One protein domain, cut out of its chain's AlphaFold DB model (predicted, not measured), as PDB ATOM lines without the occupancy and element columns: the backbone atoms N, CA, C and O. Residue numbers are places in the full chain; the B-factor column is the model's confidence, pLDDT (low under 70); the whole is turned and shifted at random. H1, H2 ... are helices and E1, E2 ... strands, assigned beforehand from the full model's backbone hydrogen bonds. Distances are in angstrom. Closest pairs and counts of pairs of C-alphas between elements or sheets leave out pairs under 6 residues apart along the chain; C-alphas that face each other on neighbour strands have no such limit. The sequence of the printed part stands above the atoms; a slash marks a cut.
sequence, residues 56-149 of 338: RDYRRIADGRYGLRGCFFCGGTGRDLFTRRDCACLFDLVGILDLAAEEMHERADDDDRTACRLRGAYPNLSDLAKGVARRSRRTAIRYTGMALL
ATOM      1  N   ARG A  56      50.771 -47.868  -3.494       65.62
ATOM      2  CA  ARG A  56      51.606 -48.538  -2.477       65.62
ATOM      3  C   ARG A  56      52.422 -47.570  -1.630       65.62
ATOM      4  O   ARG A  56      52.776 -47.916  -0.502       65.62
ATOM      5  N   ASP A  57      52.645 -46.370  -2.146       69.69
ATOM      6  CA  ASP A  57      53.401 -45.330  -1.468       69.69
ATOM      7  C   ASP A  57      52.548 -44.634  -0.409       69.69
ATOM      8  O   ASP A  57      53.065 -43.855   0.375       69.69
ATOM      9  N   TYR A  58      51.256 -44.949  -0.301       72.31
ATOM     10  CA  TYR A  58      50.371 -44.372   0.701       72.31
ATOM     11  C   TYR A  58      50.170 -45.299   1.908       72.31
ATOM     12  O   TYR A  58      50.151 -46.532   1.824       72.31
ATOM     13  N   ARG A  59      50.001 -44.700   3.086       79.38
ATOM     14  CA  ARG A  59      49.655 -45.371   4.343       79.38
ATOM     15  C   ARG A  59      48.314 -44.853   4.837       79.38
ATOM     16  O   ARG A  59      48.069 -43.653   4.827       79.38
ATOM     17  N   ARG A  60      47.465 -45.764   5.315       81.50
ATOM     18  CA  ARG A  60      46.198 -45.409   5.958       81.50
ATOM     19  C   ARG A  60      46.450 -44.668   7.278       81.50
ATOM     20  O   ARG A  60      47.226 -45.135   8.111       81.50
ATOM     21  N   ILE A  61      45.760 -43.548   7.447       83.56
ATOM     22  CA  ILE A  61      45.684 -42.720   8.654       83.56
ATOM     23  C   ILE A  61      44.309 -42.964   9.313       83.56
ATOM     24  O   ILE A  61      43.437 -43.636   8.745       83.56
ATOM     25  N   ALA A  62      44.112 -42.451  10.529       73.12
ATOM     26  CA  ALA A  62      42.797 -42.369  11.161       73.12
ATOM     27  C   ALA A  62      41.744 -41.726  10.226       73.12
ATOM     28  O   ALA A  62      42.072 -41.003   9.282       73.12
ATOM     29  N   ASP A  63      40.471 -42.045  10.467       74.94
ATOM     30  CA  ASP A  63      39.306 -41.529   9.724       74.94
ATOM     31  C   ASP A  63      39.214 -41.953   8.247       74.94
ATOM     32  O   ASP A  63      38.434 -41.405   7.474       74.94
ATOM     33  N   GLY A  64      39.995 -42.955   7.824       72.50
ATOM     34  CA  GLY A  64      39.927 -43.486   6.455       72.50
ATOM     35  C   GLY A  64      40.653 -42.641   5.403       72.50
ATOM     36  O   GLY A  64      40.474 -42.887   4.210       72.50
ATOM     37  N   ARG A  65      41.489 -41.691   5.836       81.75
ATOM     38  CA  ARG A  65      42.408 -40.926   4.980       81.75
ATOM     39  C   ARG A  65      43.739 -41.661   4.792       81.75
ATOM     40  O   ARG A  65      44.025 -42.637   5.487       81.75
ATOM     41  N   TYR A  66      44.551 -41.210   3.845       81.75
ATOM     42  CA  TYR A  66      45.806 -41.835   3.441       81.75
ATOM     43  C   TYR A  66      46.887 -40.783   3.215       81.75
ATOM     44  O   TYR A  66      46.647 -39.804   2.527       81.75
ATOM     45  N   GLY A  67      48.081 -40.978   3.766       77.31
ATOM     46  CA  GLY A  67      49.217 -40.071   3.590       77.31
ATOM     47  C   GLY A  67      50.359 -40.750   2.850       77.31
ATOM     48  O   GLY A  67      50.561 -41.955   3.008       77.31
ATOM     49  N   LEU A  68      51.116 -39.990   2.062       77.00
ATOM     50  CA  LEU A  68      52.316 -40.496   1.393       77.00
ATOM     51  C   LEU A  68      53.387 -40.911   2.422       77.00
ATOM     52  O   LEU A  68      53.811 -40.111   3.261       77.00
ATOM     53  N   ARG A  69      53.835 -42.166   2.347       71.75
ATOM     54  CA  ARG A  69      54.953 -42.724   3.116       71.75
ATOM     55  C   ARG A  69      56.214 -41.941   2.770       71.75
ATOM     56  O   ARG A  69      56.529 -41.773   1.601       71.75
ATOM     57  N   GLY A  70      56.916 -41.453   3.790       69.25
ATOM     58  CA  GLY A  70      58.151 -40.691   3.586       69.25
ATOM     59  C   GLY A  70      57.948 -39.255   3.095       69.25
ATOM     60  O   GLY A  70      58.922 -38.609   2.740       69.25
ATOM     61  N   CYS A  71      56.722 -38.715   3.094       69.00
ATOM     62  CA  CYS A  71      56.536 -37.299   2.772       69.00
ATOM     63  C   CYS A  71      57.341 -36.413   3.730       69.00
ATOM     64  O   CYS A  71      57.116 -36.454   4.940       69.00
ATOM     65  N   PHE A  72      58.198 -35.562   3.170       63.47
ATOM     66  CA  PHE A  72      59.065 -34.653   3.918       63.47
ATOM     67  C   PHE A  72      58.305 -33.766   4.922       63.47
ATOM     68  O   PHE A  72      58.737 -33.582   6.054       63.47
ATOM     69  N   PHE A  73      57.131 -33.261   4.534       70.94
ATOM     70  CA  PHE A  73      56.348 -32.333   5.356       70.94
ATOM     71  C   PHE A  73      55.543 -33.009   6.467       70.94
ATOM     72  O   PHE A  73      55.334 -32.413   7.519       70.94
ATOM     73  N   CYS A  74      55.037 -34.223   6.221       75.06
ATOM     74  CA  CYS A  74      54.078 -34.885   7.112       75.06
ATOM     75  C   CYS A  74      54.623 -36.170   7.760       75.06
ATOM     76  O   CYS A  74      53.960 -36.738   8.627       75.06
ATOM     77  N   GLY A  75      55.768 -36.695   7.313       71.56
ATOM     78  CA  GLY A  75      56.303 -38.002   7.719       71.56
ATOM     79  C   GLY A  75      55.341 -39.173   7.465       71.56
ATOM     80  O   GLY A  75      55.448 -40.220   8.099       71.56
ATOM     81  N   GLY A  76      54.339 -38.989   6.599       71.38
ATOM     82  CA  GLY A  76      53.241 -39.938   6.392       71.38
ATOM     83  C   GLY A  76      52.122 -39.898   7.441       71.38
ATOM     84  O   GLY A  76      51.224 -40.737   7.392       71.38
ATOM     85  N   THR A  77      52.126 -38.929   8.363       78.50
ATOM     86  CA  THR A  77      51.036 -38.725   9.341       78.50
ATOM     87  C   THR A  77      49.829 -37.993   8.754       78.50
ATOM     88  O   THR A  77      48.754 -38.007   9.349       78.50
ATOM     89  N   GLY A  78      49.995 -37.342   7.597       75.62
ATOM     90  CA  GLY A  78      48.955 -36.534   6.955       75.62
ATOM     91  C   GLY A  78      48.765 -35.138   7.537       75.62
ATOM     92  O   GLY A  78      48.061 -34.334   6.935       75.62
ATOM     93  N   ARG A  79      49.416 -34.822   8.659       83.12
ATOM     94  CA  ARG A  79      49.435 -33.484   9.248       83.12
ATOM     95  C   ARG A  79      50.819 -32.881   9.048       83.12
ATOM     96  O   ARG A  79      51.822 -33.508   9.372       83.12
ATOM     97  N   ASP A  80      50.861 -31.692   8.472       79.81
ATOM     98  CA  ASP A  80      52.097 -30.961   8.233       79.81
ATOM     99  C   ASP A  80      52.782 -30.623   9.569       79.81
ATOM    100  O   ASP A  80      52.144 -30.111  10.497       79.81
ATOM    101  N   LEU A  81      54.072 -30.944   9.676       76.50
ATOM    102  CA  LEU A  81      54.845 -30.818  10.912       76.50
ATOM    103  C   LEU A  81      55.069 -29.356  11.328       76.50
ATOM    104  O   LEU A  81      55.211 -29.081  12.519       76.50
ATOM    105  N   PHE A  82      55.061 -28.422  10.374       75.19
ATOM    106  CA  PHE A  82      55.358 -27.008  10.603       75.19
ATOM    107  C   PHE A  82      54.090 -26.186  10.837       75.19
ATOM    108  O   PHE A  82      54.036 -25.337  11.724       75.19
ATOM    109  N   THR A  83      53.044 -26.449  10.058       79.94
ATOM    110  CA  THR A  83      51.807 -25.657  10.048       79.94
ATOM    111  C   THR A  83      50.669 -26.305  10.831       79.94
ATOM    112  O   THR A  83      49.662 -25.648  11.099       79.94
ATOM    113  N   ARG A  84      50.797 -27.592  11.191       78.06
ATOM    114  CA  ARG A  84      49.751 -28.426  11.815       78.06
ATOM    115  C   ARG A  84      48.447 -28.531  11.009       78.06
ATOM    116  O   ARG A  84      47.452 -29.034  11.535       78.06
ATOM    117  N   ARG A  85      48.443 -28.089   9.749       81.00
ATOM    118  CA  ARG A  85      47.328 -28.245   8.805       81.00
ATOM    119  C   ARG A  85      47.379 -29.619   8.137       81.00
ATOM    120  O   ARG A  85      48.378 -30.331   8.250       81.00
ATOM    121  N   ASP A  86      46.302 -29.994   7.453       78.12
ATOM    122  CA  ASP A  86      46.318 -31.168   6.580       78.12
ATOM    123  C   ASP A  86      47.393 -30.967   5.504       78.12
ATOM    124  O   ASP A  86      47.454 -29.930   4.841       78.12
ATOM    125  N   CYS A  87      48.282 -31.946   5.375       70.62
ATOM    126  CA  CYS A  87      49.362 -31.894   4.405       70.62
ATOM    127  C   CYS A  87      48.820 -32.177   3.001       70.62
ATOM    128  O   CYS A  87      47.940 -33.016   2.826       70.62
ATOM    129  N   ALA A  88      49.422 -31.567   1.981       67.94
ATOM    130  CA  ALA A  88      49.136 -31.875   0.577       67.94
ATOM    131  C   ALA A  88      49.359 -33.364   0.217       67.94
ATOM    132  O   ALA A  88      48.828 -33.844  -0.777       67.94
ATOM    133  N   CYS A  89      50.116 -34.101   1.044       70.75
ATOM    134  CA  CYS A  89      50.337 -35.548   0.954       70.75
ATOM    135  C   CYS A  89      49.078 -36.392   1.243       70.75
ATOM    136  O   CYS A  89      49.125 -37.617   1.095       70.75
ATOM    137  N   LEU A  90      48.014 -35.765   1.753       76.19
ATOM    138  CA  LEU A  90      46.829 -36.417   2.288       76.19
ATOM    139  C   LEU A  90      45.768 -36.620   1.202       76.19
ATOM    140  O   LEU A  90      45.276 -35.672   0.600       76.19
ATOM    141  N   PHE A  91      45.369 -37.871   1.019       75.56
ATOM    142  CA  PHE A  91      44.299 -38.297   0.129       75.56
ATOM    143  C   PHE A  91      43.181 -38.958   0.925       75.56
ATOM    144  O   PHE A  91      43.401 -39.575   1.969       75.56
ATOM    145  N   ASP A  92      41.962 -38.869   0.416       82.50
ATOM    146  CA  ASP A  92      40.860 -39.689   0.891       82.50
ATOM    147  C   ASP A  92      40.794 -41.023   0.130       82.50
ATOM    148  O   ASP A  92      41.585 -41.311  -0.774       82.50
ATOM    149  N   LEU A  93      39.850 -41.883   0.518       81.38
ATOM    150  CA  LEU A  93      39.663 -43.180  -0.131       81.38
ATOM    151  C   LEU A  93      39.370 -43.045  -1.634       81.38
ATOM    152  O   LEU A  93      39.816 -43.887  -2.412       81.38
ATOM    153  N   VAL A  94      38.639 -42.003  -2.040       84.56
ATOM    154  CA  VAL A  94      38.323 -41.731  -3.449       84.56
ATOM    155  C   VAL A  94      39.609 -41.476  -4.232       84.56
ATOM    156  O   VAL A  94      39.838 -42.142  -5.239       84.56
ATOM    157  N   GLY A  95      40.485 -40.600  -3.731       81.44
ATOM    158  CA  GLY A  95      41.770 -40.309  -4.362       81.44
ATOM    159  C   GLY A  95      42.672 -41.541  -4.494       81.44
ATOM    160  O   GLY A  95      43.286 -41.753  -5.537       81.44
ATOM    161  N   ILE A  96      42.697 -42.421  -3.488       81.19
ATOM    162  CA  ILE A  96      43.453 -43.684  -3.563       81.19
ATOM    163  C   ILE A  96      42.882 -44.654  -4.603       81.19
ATOM    164  O   ILE A  96      43.639 -45.385  -5.247       81.19
ATOM    165  N   LEU A  97      41.558 -44.698  -4.763       82.25
ATOM    166  CA  LEU A  97      40.916 -45.530  -5.781       82.25
ATOM    167  C   LEU A  97      41.179 -44.996  -7.193       82.25
ATOM    168  O   LEU A  97      41.430 -45.803  -8.087       82.25
ATOM    169  N   ASP A  98      41.190 -43.673  -7.380       83.31
ATOM    170  CA  ASP A  98      41.570 -43.045  -8.651       83.31
ATOM    171  C   ASP A  98      43.028 -43.371  -9.015       83.31
ATOM    172  O   ASP A  98      43.286 -43.879 -10.105       83.31
ATOM    173  N   LEU A  99      43.972 -43.219  -8.076       81.25
ATOM    174  CA  LEU A  99      45.378 -43.592  -8.291       81.25
ATOM    175  C   LEU A  99      45.541 -45.082  -8.633       81.25
ATOM    176  O   LEU A  99      46.305 -45.449  -9.524       81.25
ATOM    177  N   ALA A 100      44.793 -45.964  -7.961       80.94
ATOM    178  CA  ALA A 100      44.809 -47.395  -8.262       80.94
ATOM    179  C   ALA A 100      44.255 -47.714  -9.658       80.94
ATOM    180  O   ALA A 100      44.695 -48.675 -10.294       80.94
ATOM    181  N   ALA A 101      43.260 -46.954 -10.117       84.06
ATOM    182  CA  ALA A 101      42.716 -47.091 -11.458       84.06
ATOM    183  C   ALA A 101      43.737 -46.649 -12.514       84.06
ATOM    184  O   ALA A 101      43.928 -47.365 -13.496       84.06
ATOM    185  N   GLU A 102      44.418 -45.522 -12.289       83.38
ATOM    186  CA  GLU A 102      45.480 -45.011 -13.164       83.38
ATOM    187  C   GLU A 102      46.642 -46.007 -13.289       83.38
ATOM    188  O   GLU A 102      46.982 -46.394 -14.405       83.38
ATOM    189  N   GLU A 103      47.155 -46.536 -12.173       84.19
ATOM    190  CA  GLU A 103      48.235 -47.540 -12.168       84.19
ATOM    191  C   GLU A 103      47.857 -48.793 -12.984       84.19
ATOM    192  O   GLU A 103      48.648 -49.337 -13.758       84.19
ATOM    193  N   MET A 104      46.612 -49.260 -12.849       82.94
ATOM    194  CA  MET A 104      46.121 -50.422 -13.597       82.94
ATOM    195  C   MET A 104      45.895 -50.116 -15.082       82.94
ATOM    196  O   MET A 104      46.002 -51.025 -15.909       82.94
ATOM    197  N   HIS A 105      45.585 -48.864 -15.426       84.06
ATOM    198  CA  HIS A 105      45.508 -48.405 -16.809       84.06
ATOM    199  C   HIS A 105      46.876 -48.372 -17.472       84.06
ATOM    200  O   HIS A 105      47.035 -48.969 -18.535       84.06
ATOM    201  N   GLU A 106      47.860 -47.761 -16.820       83.94
ATOM    202  CA  GLU A 106      49.238 -47.703 -17.312       83.94
ATOM    203  C   GLU A 106      49.808 -49.105 -17.513       83.94
ATOM    204  O   GLU A 106      50.330 -49.421 -18.583       83.94
ATOM    205  N   ARG A 107      49.588 -50.000 -16.542       83.44
ATOM    206  CA  ARG A 107      49.994 -51.400 -16.659       83.44
ATOM    207  C   ARG A 107      49.322 -52.117 -17.830       83.44
ATOM    208  O   ARG A 107      49.975 -52.885 -18.528       83.44
ATOM    209  N   ALA A 108      48.025 -51.891 -18.047       84.88
ATOM    210  CA  ALA A 108      47.322 -52.484 -19.182       84.88
ATOM    211  C   ALA A 108      47.902 -52.005 -20.522       84.88
ATOM    212  O   ALA A 108      48.045 -52.810 -21.441       84.88
ATOM    213  N   ASP A 109      48.253 -50.723 -20.620       86.56
ATOM    214  CA  ASP A 109      48.836 -50.138 -21.826       86.56
ATOM    215  C   ASP A 109      50.270 -50.653 -22.069       86.56
ATOM    216  O   ASP A 109      50.639 -50.940 -23.209       86.56
ATOM    217  N   ASP A 110      51.066 -50.847 -21.014       86.19
ATOM    218  CA  ASP A 110      52.389 -51.484 -21.089       86.19
ATOM    219  C   ASP A 110      52.326 -52.946 -21.537       86.19
ATOM    220  O   ASP A 110      53.109 -53.376 -22.395       86.19
ATOM    221  N   ASP A 111      51.379 -53.707 -20.994       85.31
ATOM    222  CA  ASP A 111      51.154 -55.101 -21.368       85.31
ATOM    223  C   ASP A 111      50.666 -55.208 -22.830       85.31
ATOM    224  O   ASP A 111      51.145 -56.064 -23.577       85.31
ATOM    225  N   ASP A 112      49.788 -54.301 -23.283       87.44
ATOM    226  CA  ASP A 112      49.348 -54.213 -24.685       87.44
ATOM    227  C   ASP A 112      50.524 -53.857 -25.619       87.44
ATOM    228  O   ASP A 112      50.710 -54.491 -26.666       87.44
ATOM    229  N   ARG A 113      51.382 -52.897 -25.234       89.00
ATOM    230  CA  ARG A 113      52.614 -52.567 -25.977       89.00
ATOM    231  C   ARG A 113      53.549 -53.770 -26.077       89.00
ATOM    232  O   ARG A 113      54.090 -54.044 -27.150       89.00
ATOM    233  N   THR A 114      53.717 -54.501 -24.981       86.38
ATOM    234  CA  THR A 114      54.539 -55.716 -24.927       86.38
ATOM    235  C   THR A 114      53.971 -56.803 -25.835       86.38
ATOM    236  O   THR A 114      54.701 -57.379 -26.644       86.38
ATOM    237  N   ALA A 115      52.655 -57.023 -25.797       87.06
ATOM    238  CA  ALA A 115      51.981 -57.970 -26.675       87.06
ATOM    239  C   ALA A 115      52.195 -57.652 -28.160       87.06
ATOM    240  O   ALA A 115      52.413 -58.565 -28.959       87.06
ATOM    241  N   CYS A 116      52.151 -56.370 -28.535       89.88
ATOM    242  CA  CYS A 116      52.409 -55.925 -29.903       89.88
ATOM    243  C   CYS A 116      53.839 -56.243 -30.356       89.88
ATOM    244  O   CYS A 116      54.008 -56.763 -31.457       89.88
ATOM    245  N   ARG A 117      54.849 -56.019 -29.502       90.69
ATOM    246  CA  ARG A 117      56.253 -56.357 -29.813       90.69
ATOM    247  C   ARG A 117      56.462 -57.861 -30.019       90.69
ATOM    248  O   ARG A 117      57.261 -58.260 -30.856       90.69
ATOM    249  N   LEU A 118      55.725 -58.695 -29.284       86.56
ATOM    250  CA  LEU A 118      55.862 -60.156 -29.317       86.56
ATOM    251  C   LEU A 118      55.043 -60.845 -30.422       86.56
ATOM    252  O   LEU A 118      55.265 -62.024 -30.677       86.56
ATOM    253  N   ARG A 119      54.104 -60.142 -31.077       85.38
ATOM    254  CA  ARG A 119      53.071 -60.735 -31.954       85.38
ATOM    255  C   ARG A 119      53.628 -61.646 -33.060       85.38
ATOM    256  O   ARG A 119      52.969 -62.623 -33.395       85.38
ATOM    257  N   GLY A 120      54.796 -61.326 -33.619       83.88
ATOM    258  CA  GLY A 120      55.435 -62.124 -34.673       83.88
ATOM    259  C   GLY A 120      56.415 -63.175 -34.146       83.88
ATOM    260  O   GLY A 120      56.348 -64.331 -34.544       83.88
ATOM    261  N   ALA A 121      57.308 -62.781 -33.237       86.69
ATOM    262  CA  ALA A 121      58.398 -63.643 -32.775       86.69
ATOM    263  C   ALA A 121      57.953 -64.698 -31.746       86.69
ATOM    264  O   ALA A 121      58.503 -65.793 -31.708       86.69
ATOM    265  N   TYR A 122      56.955 -64.377 -30.915       89.19
ATOM    266  CA  TYR A 122      56.512 -65.226 -29.807       89.19
ATOM    267  C   TYR A 122      54.984 -65.140 -29.624       89.19
ATOM    268  O   TYR A 122      54.504 -64.480 -28.695       89.19
ATOM    269  N   PRO A 123      54.190 -65.810 -30.479       85.88
ATOM    270  CA  PRO A 123      52.730 -65.680 -30.487       85.88
ATOM    271  C   PRO A 123      52.083 -66.077 -29.151       85.88
ATOM    272  O   PRO A 123      51.245 -65.340 -28.634       85.88
ATOM    273  N   ASN A 124      52.550 -67.157 -28.517       90.06
ATOM    274  CA  ASN A 124      52.038 -67.599 -27.213       90.06
ATOM    275  C   ASN A 124      52.276 -66.557 -26.104       90.06
ATOM    276  O   ASN A 124      51.405 -66.324 -25.265       90.06
ATOM    277  N   LEU A 125      53.437 -65.890 -26.110       85.38
ATOM    278  CA  LEU A 125      53.748 -64.831 -25.144       85.38
ATOM    279  C   LEU A 125      52.977 -63.537 -25.451       85.38
ATOM    280  O   LEU A 125      52.559 -62.844 -24.525       85.38
ATOM    281  N   SER A 126      52.730 -63.236 -26.732       87.81
ATOM    282  CA  SER A 126      51.854 -62.133 -27.147       87.81
ATOM    283  C   SER A 126      50.433 -62.316 -26.613       87.81
ATOM    284  O   SER A 126      49.859 -61.384 -26.049       87.81
ATOM    285  N   ASP A 127      49.865 -63.516 -26.734       88.31
ATOM    286  CA  ASP A 127      48.509 -63.792 -26.256       88.31
ATOM    287  C   ASP A 127      48.414 -63.803 -24.731       88.31
ATOM    288  O   ASP A 127      47.445 -63.273 -24.172       88.31
ATOM    289  N   LEU A 128      49.449 -64.295 -24.042       87.50
ATOM    290  CA  LEU A 128      49.553 -64.168 -22.592       87.50
ATOM    291  C   LEU A 128      49.551 -62.693 -22.163       87.50
ATOM    292  O   LEU A 128      48.760 -62.317 -21.295       87.50
ATOM    293  N   ALA A 129      50.373 -61.852 -22.798       82.19
ATOM    294  CA  ALA A 129      50.450 -60.418 -22.513       82.19
ATOM    295  C   ALA A 129      49.103 -59.708 -22.752       82.19
ATOM    296  O   ALA A 129      48.630 -58.993 -21.870       82.19
ATOM    297  N   LYS A 130      48.393 -60.004 -23.855       86.25
ATOM    298  CA  LYS A 130      47.012 -59.510 -24.077       86.25
ATOM    299  C   LYS A 130      46.057 -59.955 -22.969       86.25
ATOM    300  O   LYS A 130      45.172 -59.205 -22.556       86.25
ATOM    301  N   GLY A 131      46.193 -61.196 -22.501       81.06
ATOM    302  CA  GLY A 131      45.402 -61.733 -21.397       81.06
ATOM    303  C   GLY A 131      45.621 -60.962 -20.092       81.06
ATOM    304  O   GLY A 131      44.653 -60.651 -19.394       81.06
ATOM    305  N   VAL A 132      46.874 -60.614 -19.781       83.31
ATOM    306  CA  VAL A 132      47.223 -59.776 -18.621       83.31
ATOM    307  C   VAL A 132      46.666 -58.361 -18.798       83.31
ATOM    308  O   VAL A 132      45.929 -57.912 -17.919       83.31
ATOM    309  N   ALA A 133      46.882 -57.722 -19.952       81.50
ATOM    310  CA  ALA A 133      46.371 -56.382 -20.252       81.50
ATOM    311  C   ALA A 133      44.848 -56.280 -20.051       81.50
ATOM    312  O   ALA A 133      44.343 -55.362 -19.398       81.50
ATOM    313  N   ARG A 134      44.091 -57.282 -20.522       83.94
ATOM    314  CA  ARG A 134      42.632 -57.367 -20.317       83.94
ATOM    315  C   ARG A 134      42.245 -57.443 -18.838       83.94
ATOM    316  O   ARG A 134      41.257 -56.821 -18.442       83.94
ATOM    317  N   ARG A 135      42.981 -58.201 -18.017       81.06
ATOM    318  CA  ARG A 135      42.734 -58.293 -16.565       81.06
ATOM    319  C   ARG A 135      43.055 -56.978 -15.856       81.06
ATOM    320  O   ARG A 135      42.245 -56.530 -15.042       81.06
ATOM    321  N   SER A 136      44.174 -56.345 -16.201       81.06
ATOM    322  CA  SER A 136      44.566 -55.028 -15.686       81.06
ATOM    323  C   SER A 136      43.492 -53.984 -16.015       81.06
ATOM    324  O   SER A 136      42.967 -53.337 -15.110       81.06
ATOM    325  N   ARG A 137      43.015 -53.934 -17.269       83.56
ATOM    326  CA  ARG A 137      41.937 -53.024 -17.697       83.56
ATOM    327  C   ARG A 137      40.622 -53.259 -16.942       83.56
ATOM    328  O   ARG A 137      40.011 -52.302 -16.485       83.56
ATOM    329  N   ARG A 138      40.196 -54.516 -16.740       80.38
ATOM    330  CA  ARG A 138      39.003 -54.830 -15.917       80.38
ATOM    331  C   ARG A 138      39.150 -54.361 -14.470       80.38
ATOM    332  O   ARG A 138      38.184 -53.904 -13.868       80.38
ATOM    333  N   THR A 139      40.351 -54.479 -13.916       79.62
ATOM    334  CA  THR A 139      40.643 -54.030 -12.552       79.62
ATOM    335  C   THR A 139      40.603 -52.504 -12.461       79.62
ATOM    336  O   THR A 139      40.000 -51.968 -11.534       79.62
ATOM    337  N   ALA A 140      41.145 -51.805 -13.461       83.06
ATOM    338  CA  ALA A 140      41.087 -50.349 -13.566       83.06
ATOM    339  C   ALA A 140      39.642 -49.814 -13.646       83.06
ATOM    340  O   ALA A 140      39.276 -48.902 -12.905       83.06
ATOM    341  N   ILE A 141      38.788 -50.445 -14.467       80.31
ATOM    342  CA  ILE A 141      37.334 -50.178 -14.542       80.31
ATOM    343  C   ILE A 141      36.700 -50.298 -13.157       80.31
ATOM    344  O   ILE A 141      35.973 -49.411 -12.711       80.31
ATOM    345  N   ARG A 142      36.996 -51.390 -12.443       79.31
ATOM    346  CA  ARG A 142      36.442 -51.631 -11.109       79.31
ATOM    347  C   ARG A 142      36.846 -50.536 -10.124       79.31
ATOM    348  O   ARG A 142      35.987 -50.052  -9.392       79.31
ATOM    349  N   TYR A 143      38.117 -50.134 -10.105       83.38
ATOM    350  CA  TYR A 143      38.581 -49.046  -9.240       83.38
ATOM    351  C   TYR A 143      37.944 -47.704  -9.605       83.38
ATOM    352  O   TYR A 143      37.432 -47.039  -8.711       83.38
ATOM    353  N   THR A 144      37.849 -47.379 -10.896       84.56
ATOM    354  CA  THR A 144      37.165 -46.170 -11.388       84.56
ATOM    355  C   THR A 144      35.704 -46.130 -10.927       84.56
ATOM    356  O   THR A 144      35.223 -45.116 -10.427       84.56
ATOM    357  N   GLY A 145      34.987 -47.253 -11.048       82.00
ATOM    358  CA  GLY A 145      33.598 -47.365 -10.603       82.00
ATOM    359  C   GLY A 145      33.437 -47.205  -9.094       82.00
ATOM    360  O   GLY A 145      32.526 -46.509  -8.651       82.00
ATOM    361  N   MET A 146      34.335 -47.797  -8.301       85.12
ATOM    362  CA  MET A 146      34.321 -47.641  -6.843       85.12
ATOM    363  C   MET A 146      34.662 -46.209  -6.416       85.12
ATOM    364  O   MET A 146      34.003 -45.692  -5.516       85.12
ATOM    365  N   ALA A 147      35.634 -45.562  -7.069       87.56
ATOM    366  CA  ALA A 147      35.994 -44.169  -6.814       87.56
ATOM    367  C   ALA A 147      34.802 -43.244  -7.083       87.56
ATOM    368  O   ALA A 147      34.407 -42.474  -6.211       87.56
ATOM    369  N   LEU A 148      34.167 -43.385  -8.254       87.81
ATOM    370  CA  LEU A 148      32.995 -42.596  -8.630       87.81
ATOM    371  C   LEU A 148      31.819 -42.814  -7.674       87.81
ATOM    372  O   LEU A 148      31.201 -41.849  -7.226       87.81
ATOM    373  N   LEU A 149      31.516 -44.070  -7.342       85.50
ATOM    374  CA  LEU A 149      30.448 -44.407  -6.404       85.50
ATOM    375  C   LEU A 149      30.690 -43.764  -5.032       85.50
ATOM    376  O   LEU A 149      29.779 -43.168  -4.462       85.50
TER     377      LEU A 149
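What this domain is: This is residues 56 to 149 of the 338 residues of an uncharacterized protein of Saccharothrix sp. ALI-22-I (UniProt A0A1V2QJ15). What shape is it? A long hairpin of two helices, H1 then H2, extends from a small head of two antiparallel strands, E1 then E2, and looped residues 69 to 92. How large? The printed part has 94 residues and is mostly helix. It is loose, with a radius of gyration of the C-alphas of 18.0 A and spans of 58 by 29 by 14 A.

How they stand to each other: Which strands pair? E1, residues 58 to 60, and E2, residues 66 to 68, form a hairpin; N 59 and O 67 are within hydrogen-bond range, 2.8 A. Which helices touch? H1, residues 93 to 118, touches H2, residues 123 to 149, with closest C-alphas 108 and 133 at 4.2 A. They run opposite ways at a shallow tilt of 16 degrees. In both, every O i to N i+4 pair is within hydrogen-bond range.

Where its parts are: Where does E1 begin? C-alpha 58 is at (50.371, -44.372, 0.701). How long are the helices? H1 measures 37.4 A and H2 39.1 A, ending at C-alpha 149, (30.448, -44.407, -6.404).

The domain as a whole: Any cut or long link? The printed part has no cut; the E2 to H1 link is long. Where is pLDDT under 70? Residues 56 to 57, 70 to 72 and 88 are.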